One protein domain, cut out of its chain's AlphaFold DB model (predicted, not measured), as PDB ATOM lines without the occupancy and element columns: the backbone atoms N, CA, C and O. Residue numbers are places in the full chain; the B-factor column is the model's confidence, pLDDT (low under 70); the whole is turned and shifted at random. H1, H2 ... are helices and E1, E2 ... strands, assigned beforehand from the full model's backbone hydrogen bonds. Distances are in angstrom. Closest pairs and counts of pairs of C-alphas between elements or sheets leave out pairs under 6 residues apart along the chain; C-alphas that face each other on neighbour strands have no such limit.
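Overview. This is residues 8 to 193 of the 223 residues of an uncharacterized protein of Bimuria novae-zelandiae CBS 107.79 (UniProt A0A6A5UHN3). A strongly twisted sheet of six strands, with E1, E2 and E3 as its long ribs, has the helices H5 and H6 over one face, while the long helix H1 runs beside the edge strand E6 and the small helices H2, H3 and H4 gather near one end of the long strands. The 186 printed residues hold six named helices and six named strands, in the order H1 H2 E1 E2 H3 H4 E3 E4 H5 E5 H6 E6. The mixed sheet runs E4 E3 E2 E1 E5 E6, and the class is mixed, helices and strands. The whole is compact, with a radius of gyration of the C-alphas of 17.3 A and spans of 50 by 42 by 29 A.

Arrangement. H1, residues 8 to 24, is on the sheet at edge strand E6, residues 189 to 192; the closest C-alphas, of Ala 21 and Val 190, are 4.4 A apart. H2, residues 29 to 37, touches H3, residues 81 to 86, at a steep tilt of 42 degrees, the same way; C-alphas 36 and 85 are closest, 5.1 A. H3 and H4, residues 93 to 99, only just touch, with 3 pairs of C-alphas within 8 A, the closest those of Met 84 and Met 96, 6.6 A; both only graze the sheet. E1, residues 54 to 62, and E2, residues 71 to 80, form an antiparallel hairpin, with N 57 and O 77 at 2.8 A. E3, residues 101 to 107, is antiparallel to E2, with N 103 and O 76 at 2.7 A, and parallel to edge strand E4, residues 133 to 136, with N 106 and O 134 at 2.8 A. E5, residues 161 to 164, is parallel to E1, with N 162 and O 54 at 2.8 A, and to E6, with N 163 and O 191 at 2.9 A. H5, residues 138 to 149, and H2 lie on opposite faces. H6, residues 168 to 179, is close to but not clearly touching H5; C-alphas 142 and 179 are closest, 6.9 A. E5, H6 and E6 form a strand-helix-strand unit, two parallel strands joined through a helix, with a right-handed crossover. Every O i to N i+4 pair is within hydrogen-bond range in H1, H3, H4, H5 and H6; in H2, 3 of 5.

Along the chain. H1 begins at C-alpha 8 (21.101, 43.455, -24.820) and is 24.9 A long. E1 measures 25.9 A, E2 26.8 A and E3 19.3 A; H5 measures 16.4 A and H6 15.7 A. E6 ends at C-alpha 192 (32.116, 32.137, -47.224).

Size, cuts and confidence. The C-alphas farthest apart, of Val 8 and Pro 118, are 53.4 A apart. The printed part has no cut. The links H2 to E1, E3 to E4 and H5 to E5 are long. Residues 8 to 10 and 88 to 91 have pLDDT under 70.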
ATOM      1  N   VAL A   8      19.682  43.066 -24.951       54.38
ATOM      2  CA  VAL A   8      21.101  43.455 -24.820       54.38
ATOM      3  C   VAL A   8      22.028  42.406 -25.446       54.38
ATOM      4  O   VAL A   8      23.001  42.757 -26.107       54.38
ATOM      5  N   SER A   9      21.686  41.120 -25.311       63.31
ATOM      6  CA  SER A   9      22.462  40.006 -25.877       63.31
ATOM      7  C   SER A   9      22.418  39.967 -27.411       63.31
ATOM      8  O   SER A   9      23.453  39.767 -28.037       63.31
ATOM      9  N   ILE A  10      21.270  40.261 -28.040       69.25
ATOM     10  CA  ILE A  10      21.140  40.218 -29.511       69.25
ATOM     11  C   ILE A  10      22.051  41.248 -30.195       69.25
ATOM     12  O   ILE A  10      22.623  40.968 -31.249       69.25
ATOM     13  N   THR A  11      22.181  42.446 -29.619       79.25
ATOM     14  CA  THR A  11      23.031  43.501 -30.186       79.25
ATOM     15  C   THR A  11      24.516  43.184 -30.015       79.25
ATOM     16  O   THR A  11      25.281  43.421 -30.946       79.25
ATOM     17  N   ALA A  12      24.916  42.616 -28.875       84.56
ATOM     18  CA  ALA A  12      26.306  42.230 -28.626       84.56
ATOM     19  C   ALA A  12      26.773  41.118 -29.584       84.56
ATOM     20  O   ALA A  12      27.812  41.271 -30.226       84.56
ATOM     21  N   ASP A  13      25.968  40.065 -29.761       87.62
ATOM     22  CA  ASP A  13      26.284  38.958 -30.675       87.62
ATOM     23  C   ASP A  13      26.445  39.452 -32.118       87.62
ATOM     24  O   ASP A  13      27.381  39.082 -32.828       87.62
ATOM     25  N   LEU A  14      25.545  40.339 -32.556       91.00
ATOM     26  CA  LEU A  14      25.591  40.906 -33.899       91.00
ATOM     27  C   LEU A  14      26.883  41.696 -34.145       91.00
ATOM     28  O   LEU A  14      27.481  41.567 -35.214       91.00
ATOM     29  N   VAL A  15      27.307  42.511 -33.176       94.88
ATOM     30  CA  VAL A  15      28.559  43.275 -33.272       94.88
ATOM     31  C   VAL A  15      29.753  42.324 -33.345       94.88
ATOM     32  O   VAL A  15      30.587  42.483 -34.237       94.88
ATOM     33  N   ALA A  16      29.785  41.293 -32.498       95.38
ATOM     34  CA  ALA A  16      30.864  40.311 -32.472       95.38
ATOM     35  C   ALA A  16      30.984  39.528 -33.795       95.38
ATOM     36  O   ALA A  16      32.085  39.370 -34.327       95.38
ATOM     37  N   PHE A  17      29.864  39.104 -34.398       96.56
ATOM     38  CA  PHE A  17      29.886  38.457 -35.717       96.56
ATOM     39  C   PHE A  17      30.382  39.395 -36.820       96.56
ATOM     40  O   PHE A  17      31.145  38.977 -37.687       96.56
ATOM     41  N   GLN A  18      29.996  40.673 -36.791       96.25
ATOM     42  CA  GLN A  18      30.472  41.651 -37.773       96.25
ATOM     43  C   GLN A  18      31.964  41.956 -37.624       96.25
ATOM     44  O   GLN A  18      32.644  42.169 -38.629       96.25
ATOM     45  N   GLU A  19      32.473  42.008 -36.395       97.12
ATOM     46  CA  GLU A  19      33.900  42.161 -36.110       97.12
ATOM     47  C   GLU A  19      34.692  40.953 -36.597       97.12
ATOM     48  O   GLU A  19      35.666  41.130 -37.328       97.12
ATOM     49  N   LEU A  20      34.217  39.740 -36.306       97.94
ATOM     50  CA  LEU A  20      34.826  38.516 -36.813       97.94
ATOM     51  C   LEU A  20      34.798  38.466 -38.349       97.94
ATOM     52  O   LEU A  20      35.815  38.184 -38.976       97.94
ATOM     53  N   ALA A  21      33.676  38.817 -38.977       97.81
ATOM     54  CA  ALA A  21      33.574  38.881 -40.434       97.81
ATOM     55  C   ALA A  21      34.529  39.919 -41.047       97.81
ATOM     56  O   ALA A  21      35.036  39.722 -42.150       97.81
ATOM     57  N   ARG A  22      34.783  41.041 -40.360       97.69
ATOM     58  CA  ARG A  22      35.790  42.032 -40.776       97.69
ATOM     59  C   ARG A  22      37.205  41.482 -40.624       97.69
ATOM     60  O   ARG A  22      37.981  41.613 -41.562       97.69
ATOM     61  N   PHE A  23      37.503  40.829 -39.503       98.19
ATOM     62  CA  PHE A  23      38.790  40.188 -39.242       98.19
ATOM     63  C   PHE A  23      39.135  39.138 -40.311       98.19
ATOM     64  O   PHE A  23      40.194  39.203 -40.931       98.19
ATOM     65  N   LEU A  24      38.203  38.229 -40.618       97.81
ATOM     66  CA  LEU A  24      38.426  37.134 -41.569       97.81
ATOM     67  C   LEU A  24      38.637  37.596 -43.022       97.81
ATOM     68  O   LEU A  24      39.184  36.842 -43.821       97.81
ATOM     69  N   LYS A  25      38.278  38.838 -43.385       96.44
ATOM     70  CA  LYS A  25      38.555  39.392 -44.729       96.44
ATOM     71  C   LYS A  25      40.044  39.570 -45.026       96.44
ATOM     72  O   LYS A  25      40.394  39.727 -46.193       96.44
ATOM     73  N   HIS A  26      40.890  39.581 -44.000       96.94
ATOM     74  CA  HIS A  26      42.341  39.698 -44.153       96.94
ATOM     75  C   HIS A  26      43.029  38.364 -44.443       96.94
ATOM     76  O   HIS A  26      44.203  38.364 -44.799       96.94
ATOM     77  N   TYR A  27      42.297  37.256 -44.328       97.25
ATOM     78  CA  TYR A  27      42.806  35.909 -44.522       97.25
ATOM     79  C   TYR A  27      42.136  35.270 -45.728       97.25
ATOM     80  O   TYR A  27      40.982  35.557 -46.070       97.25
ATOM     81  N   ASN A  28      42.876  34.398 -46.391       95.56
ATOM     82  CA  ASN A  28      42.347  33.555 -47.440       95.56
ATOM     83  C   ASN A  28      41.627  32.332 -46.838       95.56
ATOM     84  O   ASN A  28      41.741  32.033 -45.649       95.56
ATOM     85  N   TYR A  29      40.844  31.624 -47.655       94.88
ATOM     86  CA  TYR A  29      39.982  30.556 -47.149       94.88
ATOM     87  C   TYR A  29      40.773  29.366 -46.596       94.88
ATOM     88  O   TYR A  29      40.372  28.794 -45.585       94.88
ATOM     89  N   LEU A  30      41.910  29.033 -47.209       94.25
ATOM     90  CA  LEU A  30      42.814  28.004 -46.708       94.25
ATOM     91  C   LEU A  30      43.363  28.353 -45.323       94.25
ATOM     92  O   LEU A  30      43.306  27.501 -44.446       94.25
ATOM     93  N   GLU A  31      43.827  29.585 -45.095       96.31
ATOM     94  CA  GLU A  31      44.334  30.024 -43.781       96.31
ATOM     95  C   GLU A  31      43.266  29.876 -42.689       96.31
ATOM     96  O   GLU A  31      43.543  29.385 -41.593       96.31
ATOM     97  N   VAL A  32      42.016  30.232 -43.005       96.62
ATOM     98  CA  VAL A  32      40.887  30.073 -42.078       96.62
ATOM     99  C   VAL A  32      40.594  28.599 -41.795       96.62
ATOM    100  O   VAL A  32      40.330  28.255 -40.650       96.62
ATOM    101  N   VAL A  33      40.656  27.708 -42.789       93.62
ATOM    102  CA  VAL A  33      40.489  26.257 -42.568       93.62
ATOM    103  C   VAL A  33      41.652  25.689 -41.745       93.62
ATOM    104  O   VAL A  33      41.432  24.934 -40.796       93.62
ATOM    105  N   GLN A  34      42.887  26.077 -42.069       93.00
ATOM    106  CA  GLN A  34      44.103  25.628 -41.389       93.00
ATOM    107  C   GLN A  34      44.135  26.042 -39.917       93.00
ATOM    108  O   GLN A  34      44.622  25.261 -39.104       93.00
ATOM    109  N   HIS A  35      43.537  27.183 -39.552       95.38
ATOM    110  CA  HIS A  35      43.376  27.597 -38.154       95.38
ATOM    111  C   HIS A  35      42.730  26.510 -37.274       95.38
ATOM    112  O   HIS A  35      43.072  26.384 -36.098       95.38
ATOM    113  N   PHE A  36      41.814  25.707 -37.826       93.25
ATOM    114  CA  PHE A  36      41.119  24.663 -37.069       93.25
ATOM    115  C   PHE A  36      41.819  23.308 -37.088       93.25
ATOM    116  O   PHE A  36      41.572  22.508 -36.195       93.25
ATOM    117  N   TYR A  37      42.653  23.025 -38.089       86.94
ATOM    118  CA  TYR A  37      43.143  21.663 -38.331       86.94
ATOM    119  C   TYR A  37      44.670  21.518 -38.293       86.94
ATOM    120  O   TYR A  37      45.176  20.406 -38.204       86.94
ATOM    121  N   ILE A  38      45.424  22.619 -38.334       88.50
ATOM    122  CA  ILE A  38      46.886  22.607 -38.219       88.50
ATOM    123  C   ILE A  38      47.270  23.493 -37.028       88.50
ATOM    124  O   ILE A  38      47.198  24.717 -37.144       88.50
ATOM    125  N   PRO A  39      47.682  22.911 -35.881       86.94
ATOM    126  CA  PRO A  39      48.004  23.676 -34.673       86.94
ATOM    127  C   PRO A  39      49.001  24.821 -34.902       86.94
ATOM    128  O   PRO A  39      48.820  25.909 -34.359       86.94
ATOM    129  N   ASP A  40      49.991  24.607 -35.771       89.88
ATOM    130  CA  ASP A  40      51.030  25.593 -36.095       89.88
ATOM    131  C   ASP A  40      50.572  26.678 -37.089       89.88
ATOM    132  O   ASP A  40      51.286  27.651 -37.319       89.88
ATOM    133  N   CYS A  41      49.377  26.542 -37.674       92.88
ATOM    134  CA  CYS A  41      48.790  27.518 -38.600       92.88
ATOM    135  C   CYS A  41      47.620  28.291 -37.979       92.88
ATOM    136  O   CYS A  41      46.825  28.903 -38.698       92.88
ATOM    137  N   ARG A  42      47.486  28.284 -36.647       94.25
ATOM    138  CA  ARG A  42      46.501  29.135 -35.973       94.25
ATOM    139  C   ARG A  42      46.787  30.601 -36.284       94.25
ATOM    140  O   ARG A  42      47.859  31.120 -35.992       94.25
ATOM    141  N   ILE A  43      45.785  31.273 -36.842       96.75
ATOM    142  CA  ILE A  43      45.796  32.725 -37.031       96.75
ATOM    143  C   ILE A  43      46.050  33.434 -35.684       96.75
ATOM    144  O   ILE A  43      45.271  33.273 -34.742       96.75
ATOM    145  N   GLY A  44      47.132  34.217 -35.605       94.19
ATOM    146  CA  GLY A  44      47.459  35.053 -34.446       94.19
ATOM    147  C   GLY A  44      46.416  36.149 -34.215       94.19
ATOM    148  O   GLY A  44      45.832  36.655 -35.170       94.19
ATOM    149  N   ASP A  45      46.158  36.481 -32.948       94.06
ATOM    150  CA  ASP A  45      45.145  37.459 -32.513       94.06
ATOM    151  C   ASP A  45      43.707  37.172 -32.992       94.06
ATOM    152  O   ASP A  45      42.836  38.044 -32.930       94.06
ATOM    153  N   ALA A  46      43.427  35.944 -33.449       96.00
ATOM    154  CA  ALA A  46      42.079  35.544 -33.820       96.00
ATOM    155  C   ALA A  46      41.119  35.710 -32.628       96.00
ATOM    156  O   ALA A  46      41.418  35.228 -31.529       96.00
ATOM    157  N   PRO A  47      39.947  36.349 -32.816       95.81
ATOM    158  CA  PRO A  47      38.941  36.423 -31.767       95.81
ATOM    159  C   PRO A  47      38.560  35.018 -31.291       95.81
ATOM    160  O   PRO A  47      38.298  34.150 -32.120       95.81
ATOM    161  N   ALA A  48      38.426  34.811 -29.977       93.25
ATOM    162  CA  ALA A  48      38.030  33.515 -29.399       93.25
ATOM    163  C   ALA A  48      36.691  32.981 -29.952       93.25
ATOM    164  O   ALA A  48      36.414  31.786 -29.914       93.25
ATOM    165  N   LEU A  49      35.856  33.873 -30.491       94.94
ATOM    166  CA  LEU A  49      34.621  33.513 -31.178       94.94
ATOM    167  C   LEU A  49      34.867  32.655 -32.436       94.94
ATOM    168  O   LEU A  49      34.008  31.849 -32.782       94.94
ATOM    169  N   LEU A  50      36.022  32.783 -33.103       96.12
ATOM    170  CA  LEU A  50      36.375  31.967 -34.270       96.12
ATOM    171  C   LEU A  50      36.432  30.476 -33.922       96.12
ATOM    172  O   LEU A  50      35.912  29.667 -34.682       96.12
ATOM    173  N   ASP A  51      36.964  30.114 -32.753       93.62
ATOM    174  CA  ASP A  51      37.054  28.719 -32.294       93.62
ATOM    175  C   ASP A  51      35.681  28.046 -32.124       93.62
ATOM    176  O   ASP A  51      35.563  26.821 -32.159       93.62
ATOM    177  N   GLN A  52      34.622  28.847 -31.978       93.75
ATOM    178  CA  GLN A  52      33.241  28.379 -31.855       93.75
ATOM    179  C   GLN A  52      32.536  28.251 -33.210       93.75
ATOM    180  O   GLN A  52      31.369  27.861 -33.258       93.75
ATOM    181  N   ALA A  53      33.202  28.604 -34.312       96.06
ATOM    182  CA  ALA A  53      32.589  28.576 -35.628       96.06
ATOM    183  C   ALA A  53      32.219  27.151 -36.058       96.06
ATOM    184  O   ALA A  53      32.860  26.164 -35.697       96.06
ATOM    185  N   SER A  54      31.188  27.054 -36.888       96.06
ATOM    186  CA  SER A  54      30.809  25.828 -37.583       96.06
ATOM    187  C   SER A  54      30.995  25.998 -39.084       96.06
ATOM    188  O   SER A  54      30.668  27.039 -39.655       96.06
ATOM    189  N   PHE A  55      31.517  24.967 -39.732       95.69
ATOM    190  CA  PHE A  55      31.544  24.852 -41.176       95.69
ATOM    191  C   PHE A  55      30.220  24.264 -41.635       95.69
ATOM    192  O   PHE A  55      29.813  23.198 -41.172       95.69
ATOM    193  N   VAL A  56      29.546  24.962 -42.544       96.75
ATOM    194  CA  VAL A  56      28.316  24.483 -43.177       96.75
ATOM    195  C   VAL A  56      28.594  24.325 -44.663       96.75
ATOM    196  O   VAL A  56      28.757  25.314 -45.374       96.75
ATOM    197  N   VAL A  57      28.671  23.079 -45.121       95.75
ATOM    198  CA  VAL A  57      28.810  22.731 -46.536       95.75
ATOM    199  C   VAL A  57      27.414  22.630 -47.136       95.75
ATOM    200  O   VAL A  57      26.592  21.886 -46.609       95.75
ATOM    201  N   LEU A  58      27.143  23.380 -48.202       96.06
ATOM    202  CA  LEU A  58      25.875  23.362 -48.930       96.06
ATOM    203  C   LEU A  58      26.088  22.811 -50.338       96.06
ATOM    204  O   LEU A  58      27.015  23.234 -51.026       96.06
ATOM    205  N   ASP A  59      25.183  21.933 -50.756       94.88
ATOM    206  CA  ASP A  59      25.072  21.425 -52.118       94.88
ATOM    207  C   ASP A  59      23.589  21.288 -52.499       94.88
ATOM    208  O   ASP A  59      22.754  20.906 -51.666       94.88
ATOM    209  N   LEU A  60      23.235  21.651 -53.731       95.19
ATOM    210  CA  LEU A  60      21.868  21.544 -54.242       95.19
ATOM    211  C   LEU A  60      21.852  20.768 -55.548       95.19
ATOM    212  O   LEU A  60      22.588  21.091 -56.475       95.19
ATOM    213  N   GLU A  61      20.864  19.890 -55.686       94.69
ATOM    214  CA  GLU A  61      20.491  19.356 -56.992       94.69
ATOM    215  C   GLU A  61      19.183  19.973 -57.466       94.69
ATOM    216  O   GLU A  61      18.271  20.315 -56.694       94.69
ATOM    217  N   TRP A  62      19.074  20.113 -58.780       93.94
ATOM    218  CA  TRP A  62      17.888  20.648 -59.422       93.94
ATOM    219  C   TRP A  62      17.599  19.962 -60.745       93.94
ATOM    220  O   TRP A  62      18.473  19.383 -61.393       93.94
ATOM    221  N   TRP A  63      16.341  20.072 -61.163       94.62
ATOM    222  CA  TRP A  63      15.877  19.446 -62.387       94.62
ATOM    223  C   TRP A  63      16.451  20.125 -63.638       94.62
ATOM    224  O   TRP A  63      16.452  21.349 -63.752       94.62
ATOM    225  N   GLU A  64      16.892  19.316 -64.600       92.31
ATOM    226  CA  GLU A  64      17.575  19.723 -65.834       92.31
ATOM    227  C   GLU A  64      16.746  20.579 -66.799       92.31
ATOM    228  O   GLU A  64      17.303  21.188 -67.715       92.31
ATOM    229  N   ASN A  65      15.424  20.639 -66.619       93.12
ATOM    230  CA  ASN A  65      14.581  21.527 -67.408       93.12
ATOM    231  C   ASN A  65      14.948  22.982 -67.099       93.12
ATOM    232  O   ASN A  65      14.725  23.467 -65.993       93.12
ATOM    233  N   VAL A  66      15.488  23.678 -68.096       86.31
ATOM    234  CA  VAL A  66      16.033  25.033 -67.944       86.31
ATOM    235  C   VAL A  66      14.968  26.052 -67.526       86.31
ATOM    236  O   VAL A  66      15.296  27.001 -66.816       86.31
ATOM    237  N   GLU A  67      13.709  25.852 -67.923       88.56
ATOM    238  CA  GLU A  67      12.612  26.780 -67.628       88.56
ATOM    239  C   GLU A  67      12.144  26.665 -66.176       88.56
ATOM    240  O   GLU A  67      12.041  27.675 -65.480       88.56
ATOM    241  N   LEU A  68      11.885  25.443 -65.696       91.88
ATOM    242  CA  LEU A  68      11.428  25.232 -64.320       91.88
ATOM    243  C   LEU A  68      12.596  25.240 -63.336       91.88
ATOM    244  O   LEU A  68      12.569  25.926 -62.315       91.88
ATOM    245  N   ASN A  69      13.630  24.463 -63.657       92.12
ATOM    246  CA  ASN A  69      14.902  24.418 -62.953       92.12
ATOM    247  C   ASN A  69      14.744  24.240 -61.430       92.12
ATOM    248  O   ASN A  69      15.485  24.838 -60.647       92.12
ATOM    249  N   ASN A  70      13.718  23.503 -61.000       95.94
ATOM    250  CA  ASN A  70      13.305  23.401 -59.601       95.94
ATOM    251  C   ASN A  70      14.356  22.675 -58.766       95.94
ATOM    252  O   ASN A  70      14.863  21.642 -59.196       95.94
ATOM    253  N   ILE A  71      14.636  23.175 -57.560       96.81
ATOM    254  CA  ILE A  71      15.424  22.430 -56.569       96.81
ATOM    255  C   ILE A  71      14.683  21.130 -56.228       96.81
ATOM    256  O   ILE A  71      13.504  21.157 -55.851       96.81
ATOM    257  N   THR A  72      15.389  20.011 -56.370       96.50
ATOM    258  CA  THR A  72      14.901  18.656 -56.084       96.50
ATOM    259  C   THR A  72      15.505  18.100 -54.801       96.50
ATOM    260  O   THR A  72      14.845  17.324 -54.105       96.50
ATOM    261  N   GLU A  73      16.727  18.523 -54.474       96.31
ATOM    262  CA  GLU A  73      17.526  18.009 -53.365       96.31
ATOM    263  C   GLU A  73      18.341  19.115 -52.700       96.31
ATOM    264  O   GLU A  73      18.766  20.069 -53.352       96.31
ATOM    265  N   VAL A  74      18.558  18.968 -51.397       96.50
ATOM    266  CA  VAL A  74      19.448  19.801 -50.596       96.50
ATOM    267  C   VAL A  74      20.305  18.890 -49.725       96.50
ATOM    268  O   VAL A  74      19.777  18.187 -48.855       96.50
ATOM    269  N   GLY A  75      21.614  18.929 -49.949       96.12
ATOM    270  CA  GLY A  75      22.633  18.326 -49.100       96.12
ATOM    271  C   GLY A  75      23.275  19.391 -48.217       96.12
ATOM    272  O   GLY A  75      23.718  20.432 -48.703       96.12
ATOM    273  N   ILE A  76      23.304  19.157 -46.906       96.62
ATOM    274  CA  ILE A  76      24.017  20.020 -45.961       96.62
ATOM    275  C   ILE A  76      24.822  19.178 -44.996       96.62
ATOM    276  O   ILE A  76      24.259  18.314 -44.334       96.62
ATOM    277  N   THR A  77      26.094  19.509 -44.826       96.25
ATOM    278  CA  THR A  77      26.926  18.937 -43.768       96.25
ATOM    279  C   THR A  77      27.400  20.044 -42.843       96.25
ATOM    280  O   THR A  77      27.925  21.059 -43.292       96.25
ATOM    281  N   VAL A  78      27.203  19.846 -41.543       95.88
ATOM    282  CA  VAL A  78      27.663  20.748 -40.486       95.88
ATOM    283  C   VAL A  78      28.809  20.082 -39.739       95.88
ATOM    284  O   VAL A  78      28.659  18.957 -39.264       95.88
ATOM    285  N   LEU A  79      29.931  20.781 -39.602       94.06
ATOM    286  CA  LEU A  79      31.095  20.341 -38.836       94.06
ATOM    287  C   LEU A  79      31.540  21.471 -37.906       94.06
ATOM    288  O   LEU A  79      31.743  22.596 -38.359       94.06
ATOM    289  N   ARG A  80      31.677  21.215 -36.603       93.25
ATOM    290  CA  ARG A  80      32.106  22.258 -35.658       93.25
ATOM    291  C   ARG A  80      33.621  22.426 -35.729       93.25
ATOM    292  O   ARG A  80      34.351  21.441 -35.785       93.25
ATOM    293  N   GLY A  81      34.097  23.665 -35.652       92.38
ATOM    294  CA  GLY A  81      35.525  23.979 -35.621       92.38
ATOM    295  C   GLY A  81      36.245  23.289 -34.460       92.38
ATOM    296  O   GLY A  81      37.324  22.739 -34.649       92.38
ATOM    297  N   LYS A  82      35.602  23.206 -33.292       90.62
ATOM    298  CA  LYS A  82      36.100  22.437 -32.143       90.62
ATOM    299  C   LYS A  82      36.324  20.951 -32.459       90.62
ATOM    300  O   LYS A  82      37.362  20.414 -32.091       90.62
ATOM    301  N   ASP A  83      35.407  20.299 -33.185       90.19
ATOM    302  CA  ASP A  83      35.593  18.892 -33.583       90.19
ATOM    303  C   ASP A  83      36.787  18.747 -34.540       90.19
ATOM    304  O   ASP A  83      37.541  17.781 -34.459       90.19
ATOM    305  N   MET A  84      37.002  19.723 -35.429       89.31
ATOM    306  CA  MET A  84      38.178  19.738 -36.307       89.31
ATOM    307  C   MET A  84      39.483  19.871 -35.513       89.31
ATOM    308  O   MET A  84      40.456  19.194 -35.834       89.31
ATOM    309  N   GLN A  85      39.488  20.693 -34.462       88.88
ATOM    310  CA  GLN A  85      40.650  20.898 -33.591       88.88
ATOM    311  C   GLN A  85      40.985  19.648 -32.772       88.88
ATOM    312  O   GLN A  85      42.154  19.279 -32.656       88.88
ATOM    313  N   GLU A  86      39.972  18.968 -32.235       86.81
ATOM    314  CA  GLU A  86      40.145  17.729 -31.465       86.81
ATOM    315  C   GLU A  86      40.690  16.576 -32.331       86.81
ATOM    316  O   GLU A  86      41.443  15.731 -31.842       86.81
ATOM    317  N   HIS A  87      40.370  16.580 -33.629       79.06
ATOM    318  CA  HIS A  87      40.743  15.544 -34.596       79.06
ATOM    319  C   HIS A  87      41.784  16.010 -35.632       79.06
ATOM    320  O   HIS A  87      41.897  15.414 -36.702       79.06
ATOM    321  N   ALA A  88      42.596  17.024 -35.307       68.00
ATOM    322  CA  ALA A  88      43.602  17.664 -36.174       68.00
ATOM    323  C   ALA A  88      44.726  16.747 -36.726       68.00
ATOM    324  O   ALA A  88      45.669  17.202 -37.374       68.00
ATOM    325  N   LYS A  89      44.678  15.435 -36.474       68.19
ATOM    326  CA  LYS A  89      45.612  14.476 -37.070       68.19
ATOM    327  C   LYS A  89      45.104  14.114 -38.463       68.19
ATOM    328  O   LYS A  89      44.093  13.434 -38.559       68.19
ATOM    329  N   ILE A  90      45.867  14.483 -39.499       56.50
ATOM    330  CA  ILE A  90      45.624  14.295 -40.954       56.50
ATOM    331  C   ILE A  90      45.029  12.928 -41.364       56.50
ATOM    332  O   ILE A  90      44.416  12.816 -42.420       56.50
ATOM    333  N   PHE A  91      45.163  11.894 -40.536       58.91
ATOM    334  CA  PHE A  91      44.672  10.543 -40.804       58.91
ATOM    335  C   PHE A  91      43.313  10.209 -40.176       58.91
ATOM    336  O   PHE A  91      42.877   9.069 -40.286       58.91
ATOM    337  N   ASP A  92      42.640  11.166 -39.531       78.00
ATOM    338  CA  ASP A  92      41.391  10.912 -38.807       78.00
ATOM    339  C   ASP A  92      40.142  11.497 -39.491       78.00
ATOM    340  O   ASP A  92      39.196  11.963 -38.849       78.00
ATOM    341  N   LEU A  93      40.140  11.478 -40.829       79.00
ATOM    342  CA  LEU A  93      38.997  11.898 -41.644       79.00
ATOM    343  C   LEU A  93      37.723  11.134 -41.257       79.00
ATOM    344  O   LEU A  93      36.646  11.720 -41.218       79.00
ATOM    345  N   GLU A  94      37.847   9.845 -40.938       82.69
ATOM    346  CA  GLU A  94      36.722   9.023 -40.497       82.69
ATOM    347  C   GLU A  94      36.070   9.593 -39.231       82.69
ATOM    348  O   GLU A  94      34.863   9.841 -39.241       82.69
ATOM    349  N   ASN A  95      36.836   9.895 -38.171       84.19
ATOM    350  CA  ASN A  95      36.229  10.479 -36.975       84.19
ATOM    351  C   ASN A  95      35.662  11.873 -37.249       84.19
ATOM    352  O   ASN A  95      34.583  12.177 -36.747       84.19
ATOM    353  N   MET A  96      36.310  12.703 -38.076       85.38
ATOM    354  CA  MET A  96      35.733  13.997 -38.462       85.38
ATOM    355  C   MET A  96      34.370  13.836 -39.142       85.38
ATOM    356  O   MET A  96      33.417  14.536 -38.795       85.38
ATOM    357  N   LEU A  97      34.253  12.896 -40.084       86.12
ATOM    358  CA  LEU A  97      32.990  12.599 -40.760       86.12
ATOM    359  C   LEU A  97      31.938  12.087 -39.768       86.12
ATOM    360  O   LEU A  97      30.790  12.524 -39.834       86.12
ATOM    361  N   MET A  98      32.331  11.253 -38.801       88.31
ATOM    362  CA  MET A  98      31.453  10.757 -37.731       88.31
ATOM    363  C   MET A  98      30.989  11.847 -36.750       88.31
ATOM    364  O   MET A  98      29.944  11.693 -36.116       88.31
ATOM    365  N   LYS A  99      31.743  12.944 -36.605       91.12
ATOM    366  CA  LYS A  99      31.337  14.127 -35.822       91.12
ATOM    367  C   LYS A  99      30.470  15.096 -36.617       91.12
ATOM    368  O   LYS A  99      29.754  15.905 -36.026       91.12
ATOM    369  N   SER A 100      30.521  15.022 -37.944       93.00
ATOM    370  CA  SER A 100      29.686  15.855 -38.793       93.00
ATOM    371  C   SER A 100      28.209  15.477 -38.659       93.00
ATOM    372  O   SER A 100      27.843  14.321 -38.445       93.00
ATOM    373  N   THR A 101      27.329  16.462 -38.805       94.88
ATOM    374  CA  THR A 101      25.893  16.219 -38.964       94.88
ATOM    375  C   THR A 101      25.515  16.483 -40.408       94.88
ATOM    376  O   THR A 101      25.565  17.627 -40.859       94.88
ATOM    377  N   THR A 102      25.114  15.436 -41.128       95.69
ATOM    378  CA  THR A 102      24.665  15.555 -42.518       95.69
ATOM    379  C   THR A 102      23.144  15.470 -42.612       95.69
ATOM    380  O   THR A 102      22.487  14.605 -42.030       95.69
ATOM    381  N   HIS A 103      22.570  16.398 -43.366       96.56
ATOM    382  CA  HIS A 103      21.170  16.477 -43.721       96.56
ATOM    383  C   HIS A 103      21.037  16.266 -45.220       96.56
ATOM    384  O   HIS A 103      21.631  16.990 -46.013       96.56
ATOM    385  N   HIS A 104      20.212  15.296 -45.594       97.31
ATOM    386  CA  HIS A 104      19.851  15.058 -46.977       97.31
ATOM    387  C   HIS A 104      18.334  15.185 -47.120       97.31
ATOM    388  O   HIS A 104      17.562  14.416 -46.532       97.31
ATOM    389  N   TRP A 105      17.903  16.212 -47.847       97.62
ATOM    390  CA  TRP A 105      16.503  16.590 -47.977       97.62
ATOM    391  C   TRP A 105      16.063  16.571 -49.429       97.62
ATOM    392  O   TRP A 105      16.626  17.270 -50.263       97.62
ATOM    393  N   ARG A 106      14.989  15.838 -49.713       97.56
ATOM    394  CA  ARG A 106      14.334  15.836 -51.020       97.56
ATOM    395  C   ARG A 106      13.018  16.588 -50.934       97.56
ATOM    396  O   ARG A 106      12.206  16.342 -50.043       97.56
ATOM    397  N   VAL A 107      12.821  17.526 -51.849       97.69
ATOM    398  CA  VAL A 107      11.677  18.445 -51.811       97.69
ATOM    399  C   VAL A 107      10.457  17.741 -52.381       97.69
ATOM    400  O   VAL A 107      10.455  17.443 -53.569       97.69
ATOM    401  N   ILE A 108       9.434  17.464 -51.568       97.88
ATOM    402  CA  ILE A 108       8.267  16.638 -51.947       97.88
ATOM    403  C   ILE A 108       7.648  17.102 -53.271       97.88
ATOM    404  O   ILE A 108       7.300  16.289 -54.128       97.88
ATOM    405  N   GLU A 109       7.561  18.414 -53.458       97.19
ATOM    406  CA  GLU A 109       6.966  19.050 -54.627       97.19
ATOM    407  C   GLU A 109       7.702  18.715 -55.934       97.19
ATOM    408  O   GLU A 109       7.087  18.730 -56.998       97.19
ATOM    409  N   HIS A 110       8.999  18.391 -55.879       96.12
ATOM    410  CA  HIS A 110       9.840  18.222 -57.070       96.12
ATOM    411  C   HIS A 110      10.723  16.967 -57.050       96.12
ATOM    412  O   HIS A 110      11.339  16.655 -58.060       96.12
ATOM    413  N   CYS A 111      10.786  16.195 -55.962       94.50
ATOM    414  CA  CYS A 111      11.719  15.069 -55.817       94.50
ATOM    415  C   CYS A 111      11.450  13.902 -56.781       94.50
ATOM    416  O   CYS A 111      12.260  12.987 -56.916       94.50
ATOM    417  N   HIS A 112      10.294  13.893 -57.438       94.00
ATOM    418  CA  HIS A 112       9.982  12.946 -58.503       94.00
ATOM    419  C   HIS A 112      10.644  13.327 -59.841       94.00
ATOM    420  O   HIS A 112      10.782  12.471 -60.713       94.00
ATOM    421  N   MET A 113      11.070  14.584 -60.007       94.50
ATOM    422  CA  MET A 113      11.800  15.067 -61.176       94.50
ATOM    423  C   MET A 113      13.244  14.562 -61.101       94.50
ATOM    424  O   MET A 113      13.933  14.796 -60.110       94.50
ATOM    425  N   ARG A 114      13.697  13.839 -62.130       91.19
ATOM    426  CA  ARG A 114      15.041  13.244 -62.181       91.19
ATOM    427  C   ARG A 114      15.778  13.692 -63.431       91.19
ATOM    428  O   ARG A 114      15.178  13.758 -64.506       91.19
ATOM    429  N   ASN A 115      17.069  13.964 -63.272       91.44
ATOM    430  CA  ASN A 115      17.960  14.292 -64.377       91.44
ATOM    431  C   ASN A 115      18.268  13.033 -65.188       91.44
ATOM    432  O   ASN A 115      18.463  11.952 -64.630       91.44
ATOM    433  N   LYS A 116      18.295  13.173 -66.513       89.62
ATOM    434  CA  LYS A 116      18.636  12.094 -67.450       89.62
ATOM    435  C   LYS A 116      19.934  12.383 -68.194       89.62
ATOM    436  O   LYS A 116      20.538  11.465 -68.744       89.62
ATOM    437  N   LEU A 117      20.371  13.641 -68.223       86.75
ATOM    438  CA  LEU A 117      21.616  14.037 -68.865       86.75
ATOM    439  C   LEU A 117      22.831  13.537 -68.058       86.75
ATOM    440  O   LEU A 117      22.951  13.881 -66.883       86.75
ATOM    441  N   PRO A 118      23.794  12.824 -68.679       81.69
ATOM    442  CA  PRO A 118      24.959  12.263 -67.978       81.69
ATOM    443  C   PRO A 118      25.788  13.284 -67.190       81.69
ATOM    444  O   PRO A 118      26.353  12.969 -66.150       81.69
ATOM    445  N   LYS A 119      25.836  14.531 -67.669       78.62
ATOM    446  CA  LYS A 119      26.575  15.633 -67.034       78.62
ATOM    447  C   LYS A 119      25.943  16.161 -65.736       78.62
ATOM    448  O   LYS A 119      26.558  16.996 -65.088       78.62
ATOM    449  N   LEU A 120      24.724  15.731 -65.402       78.94
ATOM    450  CA  LEU A 120      23.958  16.154 -64.221       78.94
ATOM    451  C   LEU A 120      23.741  14.992 -63.240       78.94
ATOM    452  O   LEU A 120      22.695  14.909 -62.604       78.94
ATOM    453  N   ASN A 121      24.710  14.071 -63.203       76.19
ATOM    454  CA  ASN A 121      24.774  12.927 -62.297       76.19
ATOM    455  C   ASN A 121      23.430  12.178 -62.126       76.19
ATOM    456  O   ASN A 121      22.818  12.232 -61.058       76.19
ATOM    457  N   PRO A 122      22.927  11.494 -63.174       83.81
ATOM    458  CA  PRO A 122      21.688  10.729 -63.071       83.81
ATOM    459  C   PRO A 122      21.735   9.746 -61.894       83.81
ATOM    460  O   PRO A 122      22.650   8.931 -61.804       83.81
ATOM    461  N   GLY A 123      20.737   9.804 -61.009       82.44
ATOM    462  CA  GLY A 123      20.695   8.964 -59.811       82.44
ATOM    463  C   GLY A 123      21.435   9.534 -58.597       82.44
ATOM    464  O   GLY A 123      21.630   8.790 -57.638       82.44
ATOM    465  N   ALA A 124      21.836  10.814 -58.611       81.31
ATOM    466  CA  ALA A 124      22.452  11.498 -57.469       81.31
ATOM    467  C   ALA A 124      21.704  11.247 -56.146       81.31
ATOM    468  O   ALA A 124      22.340  11.011 -55.121       81.31
ATOM    469  N   GLU A 125      20.370  11.141 -56.195       81.62
ATOM    470  CA  GLU A 125      19.525  10.929 -55.019       81.62
ATOM    471  C   GLU A 125      19.781   9.611 -54.268       81.62
ATOM    472  O   GLU A 125      19.305   9.424 -53.144       81.62
ATOM    473  N   LEU A 126      20.465   8.662 -54.916       85.44
ATOM    474  CA  LEU A 126      20.796   7.346 -54.373       85.44
ATOM    475  C   LEU A 126      22.162   7.328 -53.672       85.44
ATOM    476  O   LEU A 126      22.482   6.347 -53.008       85.44
ATOM    477  N   ASN A 127      22.949   8.399 -53.793       83.19
ATOM    478  CA  ASN A 127      24.355   8.438 -53.379       83.19
ATOM    479  C   ASN A 127      24.579   9.090 -52.002       83.19
ATOM    480  O   ASN A 127      25.709   9.428 -51.651       83.19
ATOM    481  N   SER A 128      23.529   9.271 -51.194       85.44
ATOM    482  CA  SER A 128      23.675   9.805 -49.836       85.44
ATOM    483  C   SER A 128      24.181   8.725 -48.875       85.44
ATOM    484  O   SER A 128      23.413   7.893 -48.395       85.44
ATOM    485  N   LEU A 129      25.489   8.730 -48.607       86.00
ATOM    486  CA  LEU A 129      26.147   7.737 -47.745       86.00
ATOM    487  C   LEU A 129      26.105   8.096 -46.252       86.00
ATOM    488  O   LEU A 129      26.141   7.211 -45.403       86.00
ATOM    489  N   PHE A 130      26.018   9.389 -45.927       87.50
ATOM    490  CA  PHE A 130      26.191   9.906 -44.561       87.50
ATOM    491  C   PHE A 130      24.903  10.450 -43.933       87.50
ATOM    492  O   PHE A 130      24.932  11.022 -42.845       87.50
ATOM    493  N   ALA A 131      23.760  10.298 -44.605       91.75
ATOM    494  CA  ALA A 131      22.474  10.726 -44.077       91.75
ATOM    495  C   ALA A 131      21.319   9.877 -44.605       91.75
ATOM    496  O   ALA A 131      21.293   9.445 -45.754       91.75
ATOM    497  N   HIS A 132      20.293   9.719 -43.771       93.75
ATOM    498  CA  HIS A 132      19.003   9.243 -44.248       93.75
ATOM    499  C   HIS A 132      18.259  10.368 -44.962       93.75
ATOM    500  O   HIS A 132      18.005  11.431 -44.382       93.75
ATOM    501  N   THR A 133      17.849  10.095 -46.198       96.00
ATOM    502  CA  THR A 133      16.997  10.975 -46.994       96.00
ATOM    503  C   THR A 133      15.694  11.277 -46.264       96.00
ATOM    504  O   THR A 133      14.944  10.366 -45.913       96.00
ATOM    505  N   ARG A 134      15.377  12.564 -46.087       96.75
ATOM    506  CA  ARG A 134      14.052  13.002 -45.628       96.75
ATOM    507  C   ARG A 134      13.322  13.718 -46.747       96.75
ATOM    508  O   ARG A 134      13.889  14.579 -47.411       96.75
ATOM    509  N   TYR A 135      12.048  13.400 -46.906       97.62
ATOM    510  CA  TYR A 135      11.167  14.090 -47.835       97.62
ATOM    511  C   TYR A 135      10.478  15.224 -47.089       97.62
ATOM    512  O   TYR A 135       9.801  14.986 -46.090       97.62
ATOM    513  N   VAL A 136      10.699  16.455 -47.533       97.94
ATOM    514  CA  VAL A 136      10.242  17.659 -46.834       97.94
ATOM    515  C   VAL A 136       9.483  18.567 -47.784       97.94
ATOM    516  O   VAL A 136       9.842  18.693 -48.954       97.94
ATOM    517  N   ALA A 137       8.437  19.219 -47.280       97.94
ATOM    518  CA  ALA A 137       7.791  20.297 -48.013       97.94
ATOM    519  C   ALA A 137       8.724  21.514 -48.082       97.94
ATOM    520  O   ALA A 137       9.541  21.748 -47.181       97.94
ATOM    521  N   LYS A 138       8.560  22.355 -49.104       96.38
ATOM    522  CA  LYS A 138       9.350  23.584 -49.293       96.38
ATOM    523  C   LYS A 138       9.370  24.490 -48.053       96.38
ATOM    524  O   LYS A 138      10.398  25.092 -47.732       96.38
ATOM    525  N   SER A 139       8.244  24.616 -47.351       95.88
ATOM    526  CA  SER A 139       8.132  25.448 -46.143       95.88
ATOM    527  C   SER A 139       8.954  24.896 -44.974       95.88
ATOM    528  O   SER A 139       9.548  25.673 -44.225       95.88
ATOM    529  N   ASP A 140       9.017  23.575 -44.825       97.25
ATOM    530  CA  ASP A 140       9.777  22.896 -43.775       97.25
ATOM    531  C   ASP A 140      11.270  22.943 -44.072       97.25
ATOM    532  O   ASP A 140      12.059  23.264 -43.182       97.25
ATOM    533  N   LEU A 141      11.642  22.741 -45.339       97.00
ATOM    534  CA  LEU A 141      13.005  22.928 -45.817       97.00
ATOM    535  C   LEU A 141      13.508  24.340 -45.501       97.00
ATOM    536  O   LEU A 141      14.574  24.499 -44.914       97.00
ATOM    537  N   LYS A 142      12.716  25.374 -45.809       96.25
ATOM    538  CA  LYS A 142      13.064  26.762 -45.477       96.25
ATOM    539  C   LYS A 142      13.327  26.949 -43.982       96.25
ATOM    540  O   LYS A 142      14.324  27.569 -43.617       96.25
ATOM    541  N   ARG A 143      12.460  26.423 -43.111       95.38
ATOM    542  CA  ARG A 143      12.658  26.518 -41.652       95.38
ATOM    543  C   ARG A 143      13.905  25.755 -41.201       95.38
ATOM    544  O   ARG A 143      14.649  26.271 -40.372       95.38
ATOM    545  N   GLY A 144      14.149  24.573 -41.766       95.75
ATOM    546  CA  GLY A 144      15.340  23.764 -41.509       95.75
ATOM    547  C   GLY A 144      16.631  24.487 -41.891       95.75
ATOM    548  O   GLY A 144      17.532  24.585 -41.065       95.75
ATOM    549  N   LEU A 145      16.679  25.069 -43.093       96.06
ATOM    550  CA  LEU A 145      17.805  25.873 -43.576       96.06
ATOM    551  C   LEU A 145      18.119  27.027 -42.626       96.06
ATOM    552  O   LEU A 145      19.246  27.150 -42.160       96.06
ATOM    553  N   ILE A 146      17.115  27.842 -42.287       94.06
ATOM    554  CA  ILE A 146      17.306  28.976 -41.371       94.06
ATOM    555  C   ILE A 146      17.798  28.502 -40.001       94.06
ATOM    556  O   ILE A 146      18.693  29.119 -39.431       94.06
ATOM    557  N   LYS A 147      17.263  27.390 -39.483       93.44
ATOM    558  CA  LYS A 147      17.708  26.821 -38.206       93.44
ATOM    559  C   LYS A 147      19.181  26.405 -38.241       93.44
ATOM    560  O   LYS A 147      19.891  26.700 -37.285       93.44
ATOM    561  N   ILE A 148      19.624  25.736 -39.309       95.06
ATOM    562  CA  ILE A 148      21.023  25.313 -39.463       95.06
ATOM    563  C   ILE A 148      21.936  26.535 -39.585       95.06
ATOM    564  O   ILE A 148      22.885  26.670 -38.821       95.06
ATOM    565  N   PHE A 149      21.617  27.460 -40.494       94.69
ATOM    566  CA  PHE A 149      22.453  28.633 -40.750       94.69
ATOM    567  C   PHE A 149      22.464  29.649 -39.607       94.69
ATOM    568  O   PHE A 149      23.398  30.438 -39.520       94.69
ATOM    569  N   HIS A 150      21.482  29.627 -38.704       90.00
ATOM    570  CA  HIS A 150      21.553  30.414 -37.474       90.00
ATOM    571  C   HIS A 150      22.645  29.947 -36.510       90.00
ATOM    572  O   HIS A 150      23.011  30.767 -35.677       90.00
ATOM    573  N   GLY A 151      23.159  28.711 -36.662       79.88
ATOM    574  CA  GLY A 151      24.320  28.162 -35.952       79.88
ATOM    575  C   GLY A 151      24.147  28.105 -34.432       79.88
ATOM    576  O   GLY A 151      23.754  29.085 -33.816       79.88
ATOM    577  N   HIS A 152      24.456  26.981 -33.788       85.38
ATOM    578  CA  HIS A 152      24.467  26.946 -32.321       85.38
ATOM    579  C   HIS A 152      25.713  26.236 -31.794       85.38
ATOM    580  O   HIS A 152      26.124  25.223 -32.360       85.38
ATOM    581  N   SER A 153      26.301  26.781 -30.731       81.81
ATOM    582  CA  SER A 153      27.361  26.159 -29.933       81.81
ATOM    583  C   SER A 153      26.787  25.106 -28.974       81.81
ATOM    584  O   SER A 153      25.569  24.945 -28.854       81.81
ATOM    585  N   ASP A 154      27.668  24.376 -28.283       75.81
ATOM    586  CA  ASP A 154      27.316  23.284 -27.355       75.81
ATOM    587  C   ASP A 154      26.396  23.733 -26.205       75.81
ATOM    588  O   ASP A 154      25.585  22.958 -25.703       75.81
ATOM    589  N   ASP A 155      26.513  24.995 -25.805       80.12
ATOM    590  CA  ASP A 155      25.713  25.656 -24.771       80.12
ATOM    591  C   ASP A 155      24.416  26.291 -25.313       80.12
ATOM    592  O   ASP A 155      23.637  26.874 -24.558       80.12
ATOM    593  N   GLY A 156      24.147  26.151 -26.615       81.56
ATOM    594  CA  GLY A 156      22.948  26.664 -27.268       81.56
ATOM    595  C   GLY A 156      22.997  28.152 -27.620       81.56
ATOM    596  O   GLY A 156      21.981  28.685 -28.077       81.56
ATOM    597  N   HIS A 157      24.137  28.828 -27.448       86.06
ATOM    598  CA  HIS A 157      24.333  30.185 -27.964       86.06
ATOM    599  C   HIS A 157      24.518  30.184 -29.482       86.06
ATOM    600  O   HIS A 157      24.797  29.155 -30.091       86.06
ATOM    601  N   LYS A 158      24.317  31.339 -30.127       90.19
ATOM    602  CA  LYS A 158      24.547  31.453 -31.569       90.19
ATOM    603  C   LYS A 158      26.034  31.338 -31.871       90.19
ATOM    604  O   LYS A 158      26.840  32.038 -31.268       90.19
ATOM    605  N   ALA A 159      26.365  30.529 -32.866       93.94
ATOM    606  CA  ALA A 159      27.737  30.332 -33.315       93.94
ATOM    607  C   ALA A 159      27.980  30.990 -34.683       93.94
ATOM    608  O   ALA A 159      27.064  31.038 -35.522       93.94
ATOM    609  N   PRO A 160      29.211  31.457 -34.961       97.06
ATOM    610  CA  PRO A 160      29.586  31.844 -36.310       97.06
ATOM    611  C   PRO A 160      29.464  30.659 -37.271       97.06
ATOM    612  O   PRO A 160      29.715  29.505 -36.922       97.06
ATOM    613  N   VAL A 161      29.109  30.960 -38.510       97.62
ATOM    614  CA  VAL A 161      29.031  30.007 -39.608       97.62
ATOM    615  C   VAL A 161      30.026  30.418 -40.682       97.62
ATOM    616  O   VAL A 161      30.042  31.565 -41.139       97.62
ATOM    617  N   ILE A 162      30.839  29.453 -41.095       97.38
ATOM    618  CA  ILE A 162      31.711  29.526 -42.258       97.38
ATOM    619  C   ILE A 162      31.061  28.673 -43.347       97.38
ATOM    620  O   ILE A 162      30.977  27.450 -43.232       97.38
ATOM    621  N   LEU A 163      30.562  29.317 -44.400       96.62
ATOM    622  CA  LEU A 163      29.893  28.627 -45.498       96.62
ATOM    623  C   LEU A 163      30.918  28.060 -46.492       96.62
ATOM    624  O   LEU A 163      31.860  28.742 -46.915       96.62
ATOM    625  N   ALA A 164      30.711  26.801 -46.865       94.12
ATOM    626  CA  ALA A 164      31.534  26.025 -47.781       94.12
ATOM    627  C   ALA A 164      30.668  25.393 -48.882       94.12
ATOM    628  O   ALA A 164      29.480  25.148 -48.683       94.12
ATOM    629  N   GLY A 165      31.256  25.101 -50.039       91.69
ATOM    630  CA  GLY A 165      30.564  24.384 -51.111       91.69
ATOM    631  C   GLY A 165      31.274  24.499 -52.454       91.69
ATOM    632  O   GLY A 165      32.061  25.424 -52.694       91.69
ATOM    633  N   TYR A 166      30.994  23.553 -53.346       90.56
ATOM    634  CA  TYR A 166      31.471  23.609 -54.720       90.56
ATOM    635  C   TYR A 166      30.561  24.545 -55.522       90.56
ATOM    636  O   TYR A 166      29.387  24.273 -55.714       90.56
ATOM    637  N   ALA A 167      31.108  25.674 -55.976       89.12
ATOM    638  CA  ALA A 167      30.359  26.727 -56.664       89.12
ATOM    639  C   ALA A 167      29.129  27.281 -55.894       89.12
ATOM    640  O   ALA A 167      28.132  27.664 -56.512       89.12
ATOM    641  N   VAL A 168      29.248  27.425 -54.566       90.88
ATOM    642  CA  VAL A 168      28.157  27.763 -53.625       90.88
ATOM    643  C   VAL A 168      27.332  29.001 -53.996       90.88
ATOM    644  O   VAL A 168      26.171  29.125 -53.622       90.88
ATOM    645  N   TRP A 169      27.901  29.951 -54.744       91.81
ATOM    646  CA  TRP A 169      27.179  31.141 -55.204       91.81
ATOM    647  C   TRP A 169      25.996  30.805 -56.127       91.81
ATOM    648  O   TRP A 169      25.005  31.544 -56.161       91.81
ATOM    649  N   HIS A 170      26.076  29.698 -56.874       92.88
ATOM    650  CA  HIS A 170      24.942  29.186 -57.638       92.88
ATOM    651  C   HIS A 170      23.834  28.715 -56.696       92.88
ATOM    652  O   HIS A 170      22.672  29.086 -56.896       92.88
ATOM    653  N   ASP A 171      24.206  27.978 -55.652       95.19
ATOM    654  CA  ASP A 171      23.288  27.398 -54.676       95.19
ATOM    655  C   ASP A 171      22.575  28.469 -53.860       95.19
ATOM    656  O   ASP A 171      21.341  28.517 -53.812       95.19
ATOM    657  N   THR A 172      23.331  29.406 -53.287       95.44
ATOM    658  CA  THR A 172      22.767  30.506 -52.496       95.44
ATOM    659  C   THR A 172      21.862  31.395 -53.346       95.44
ATOM    660  O   THR A 172      20.751  31.744 -52.930       95.44
ATOM    661  N   GLY A 173      22.270  31.700 -54.582       95.62
ATOM    662  CA  GLY A 173      21.452  32.447 -55.531       95.62
ATOM    663  C   GLY A 173      20.145  31.721 -55.860       95.62
ATOM    664  O   GLY A 173      19.095  32.356 -56.001       95.62
ATOM    665  N   LYS A 174      20.181  30.391 -55.959       95.75
ATOM    666  CA  LYS A 174      19.013  29.574 -56.279       95.75
ATOM    667  C   LYS A 174      18.045  29.437 -55.105       95.75
ATOM    668  O   LYS A 174      16.844  29.642 -55.304       95.75
ATOM    669  N   LEU A 175      18.550  29.215 -53.891       96.50
ATOM    670  CA  LEU A 175      17.761  29.259 -52.653       96.50
ATOM    671  C   LEU A 175      17.066  30.608 -52.465       96.50
ATOM    672  O   LEU A 175      15.878  30.660 -52.124       96.50
ATOM    673  N   SER A 176      17.777  31.701 -52.739       96.50
ATOM    674  CA  SER A 176      17.227  33.052 -52.656       96.50
ATOM    675  C   SER A 176      16.079  33.244 -53.649       96.50
ATOM    676  O   SER A 176      14.977  33.615 -53.244       96.50
ATOM    677  N   ARG A 177      16.281  32.905 -54.932       96.06
ATOM    678  CA  ARG A 177      15.263  33.091 -55.983       96.06
ATOM    679  C   ARG A 177      14.043  32.186 -55.824       96.06
ATOM    680  O   ARG A 177      12.925  32.663 -55.973       96.06
ATOM    681  N   GLN A 178      14.231  30.895 -55.547       95.38
ATOM    682  CA  GLN A 178      13.105  29.958 -55.513       95.38
ATOM    683  C   GLN A 178      12.416  29.935 -54.149       95.38
ATOM    684  O   GLN A 178      11.183  29.851 -54.079       95.38
ATOM    685  N   TYR A 179      13.179  29.952 -53.049       95.31
ATOM    686  CA  TYR A 179      12.661  29.705 -51.694       95.31
ATOM    687  C   TYR A 179      12.699  30.954 -50.797       95.31
ATOM    688  O   TYR A 179      12.188  30.937 -49.669       95.31
ATOM    689  N   GLY A 180      13.244  32.073 -51.289       95.25
ATOM    690  CA  GLY A 180      13.355  33.312 -50.521       95.25
ATOM    691  C   GLY A 180      14.238  33.142 -49.286       95.25
ATOM    692  O   GLY A 180      13.924  33.709 -48.238       95.25
ATOM    693  N   VAL A 181      15.262  32.288 -49.378       95.69
ATOM    694  CA  VAL A 181      16.285  32.083 -48.345       95.69
ATOM    695  C   VAL A 181      17.542  32.804 -48.809       95.69
ATOM    696  O   VAL A 181      18.249  32.326 -49.689       95.69
ATOM    697  N   ASN A 182      17.784  33.988 -48.252       95.19
ATOM    698  CA  ASN A 182      18.948  34.795 -48.588       95.19
ATOM    699  C   ASN A 182      19.996  34.648 -47.479       95.19
ATOM    700  O   ASN A 182      19.845  35.247 -46.414       95.19
ATOM    701  N   LEU A 183      21.020  33.833 -47.739       94.38
ATOM    702  CA  LEU A 183      22.077  33.547 -46.769       94.38
ATOM    703  C   LEU A 183      22.950  34.776 -46.478       94.38
ATOM    704  O   LEU A 183      23.347  34.957 -45.335       94.38
ATOM    705  N   ASP A 184      23.127  35.698 -47.431       91.38
ATOM    706  CA  ASP A 184      23.877  36.948 -47.206       91.38
ATOM    707  C   ASP A 184      23.216  37.864 -46.159       91.38
ATOM    708  O   ASP A 184      23.829  38.810 -45.666       91.38
ATOM    709  N   LYS A 185      21.944  37.613 -45.820       93.38
ATOM    710  CA  LYS A 185      21.205  38.350 -44.785       93.38
ATOM    711  C   LYS A 185      21.275  37.699 -43.402       93.38
ATOM    712  O   LYS A 185      20.667  38.228 -42.474       93.38
ATOM    713  N   ILE A 186      21.959  36.564 -43.256       93.81
ATOM    714  CA  ILE A 186      22.092  35.853 -41.981       93.81
ATOM    715  C   ILE A 186      23.358  36.360 -41.272       93.81
ATOM    716  O   ILE A 186      24.459  36.063 -41.727       93.81
ATOM    717  N   PRO A 187      23.244  37.121 -40.164       93.25
ATOM    718  CA  PRO A 187      24.385  37.880 -39.651       93.25
ATOM    719  C   PRO A 187      25.525  37.045 -39.070       93.25
ATOM    720  O   PRO A 187      26.651  37.524 -39.008       93.25
ATOM    721  N   ASN A 188      25.237  35.822 -38.620       95.50
ATOM    722  CA  ASN A 188      26.246  34.923 -38.072       95.50
ATOM    723  C   ASN A 188      26.978  34.124 -39.164       95.50
ATOM    724  O   ASN A 188      27.911  33.405 -38.833       95.50
ATOM    725  N   ILE A 189      26.622  34.259 -40.451       96.69
ATOM    726  CA  ILE A 189      27.481  33.788 -41.549       96.69
ATOM    727  C   ILE A 189      28.607  34.809 -41.717       96.69
ATOM    728  O   ILE A 189      28.439  35.856 -42.338       96.69
ATOM    729  N   VAL A 190      29.755  34.515 -41.109       97.50
ATOM    730  CA  VAL A 190      30.875  35.462 -40.991       97.50
ATOM    731  C   VAL A 190      31.872  35.349 -42.138       97.50
ATOM    732  O   VAL A 190      32.636  36.281 -42.387       97.50
ATOM    733  N   TYR A 191      31.876  34.220 -42.846       96.88
ATOM    734  CA  TYR A 191      32.816  33.963 -43.927       96.88
ATOM    735  C   TYR A 191      32.254  32.931 -44.907       96.88
ATOM    736  O   TYR A 191      31.516  32.030 -44.512       96.88
ATOM    737  N   GLN A 192      32.582  33.060 -46.192       94.69
ATOM    738  CA  GLN A 192      32.116  32.137 -47.224       94.69
ATOM    739  C   GLN A 192      33.152  31.985 -48.336       94.69
ATOM    740  O   GLN A 192      33.712  32.979 -48.807       94.69
ATOM    741  N   THR A 193      33.379  30.754 -48.791       90.56
ATOM    742  CA  THR A 193      34.042  30.533 -50.085       90.56
ATOM    743  C   THR A 193      33.026  30.725 -51.201       90.56
ATOM    744  O   THR A 193      31.853  30.438 -51.014       90.56
TER     745      THR A 193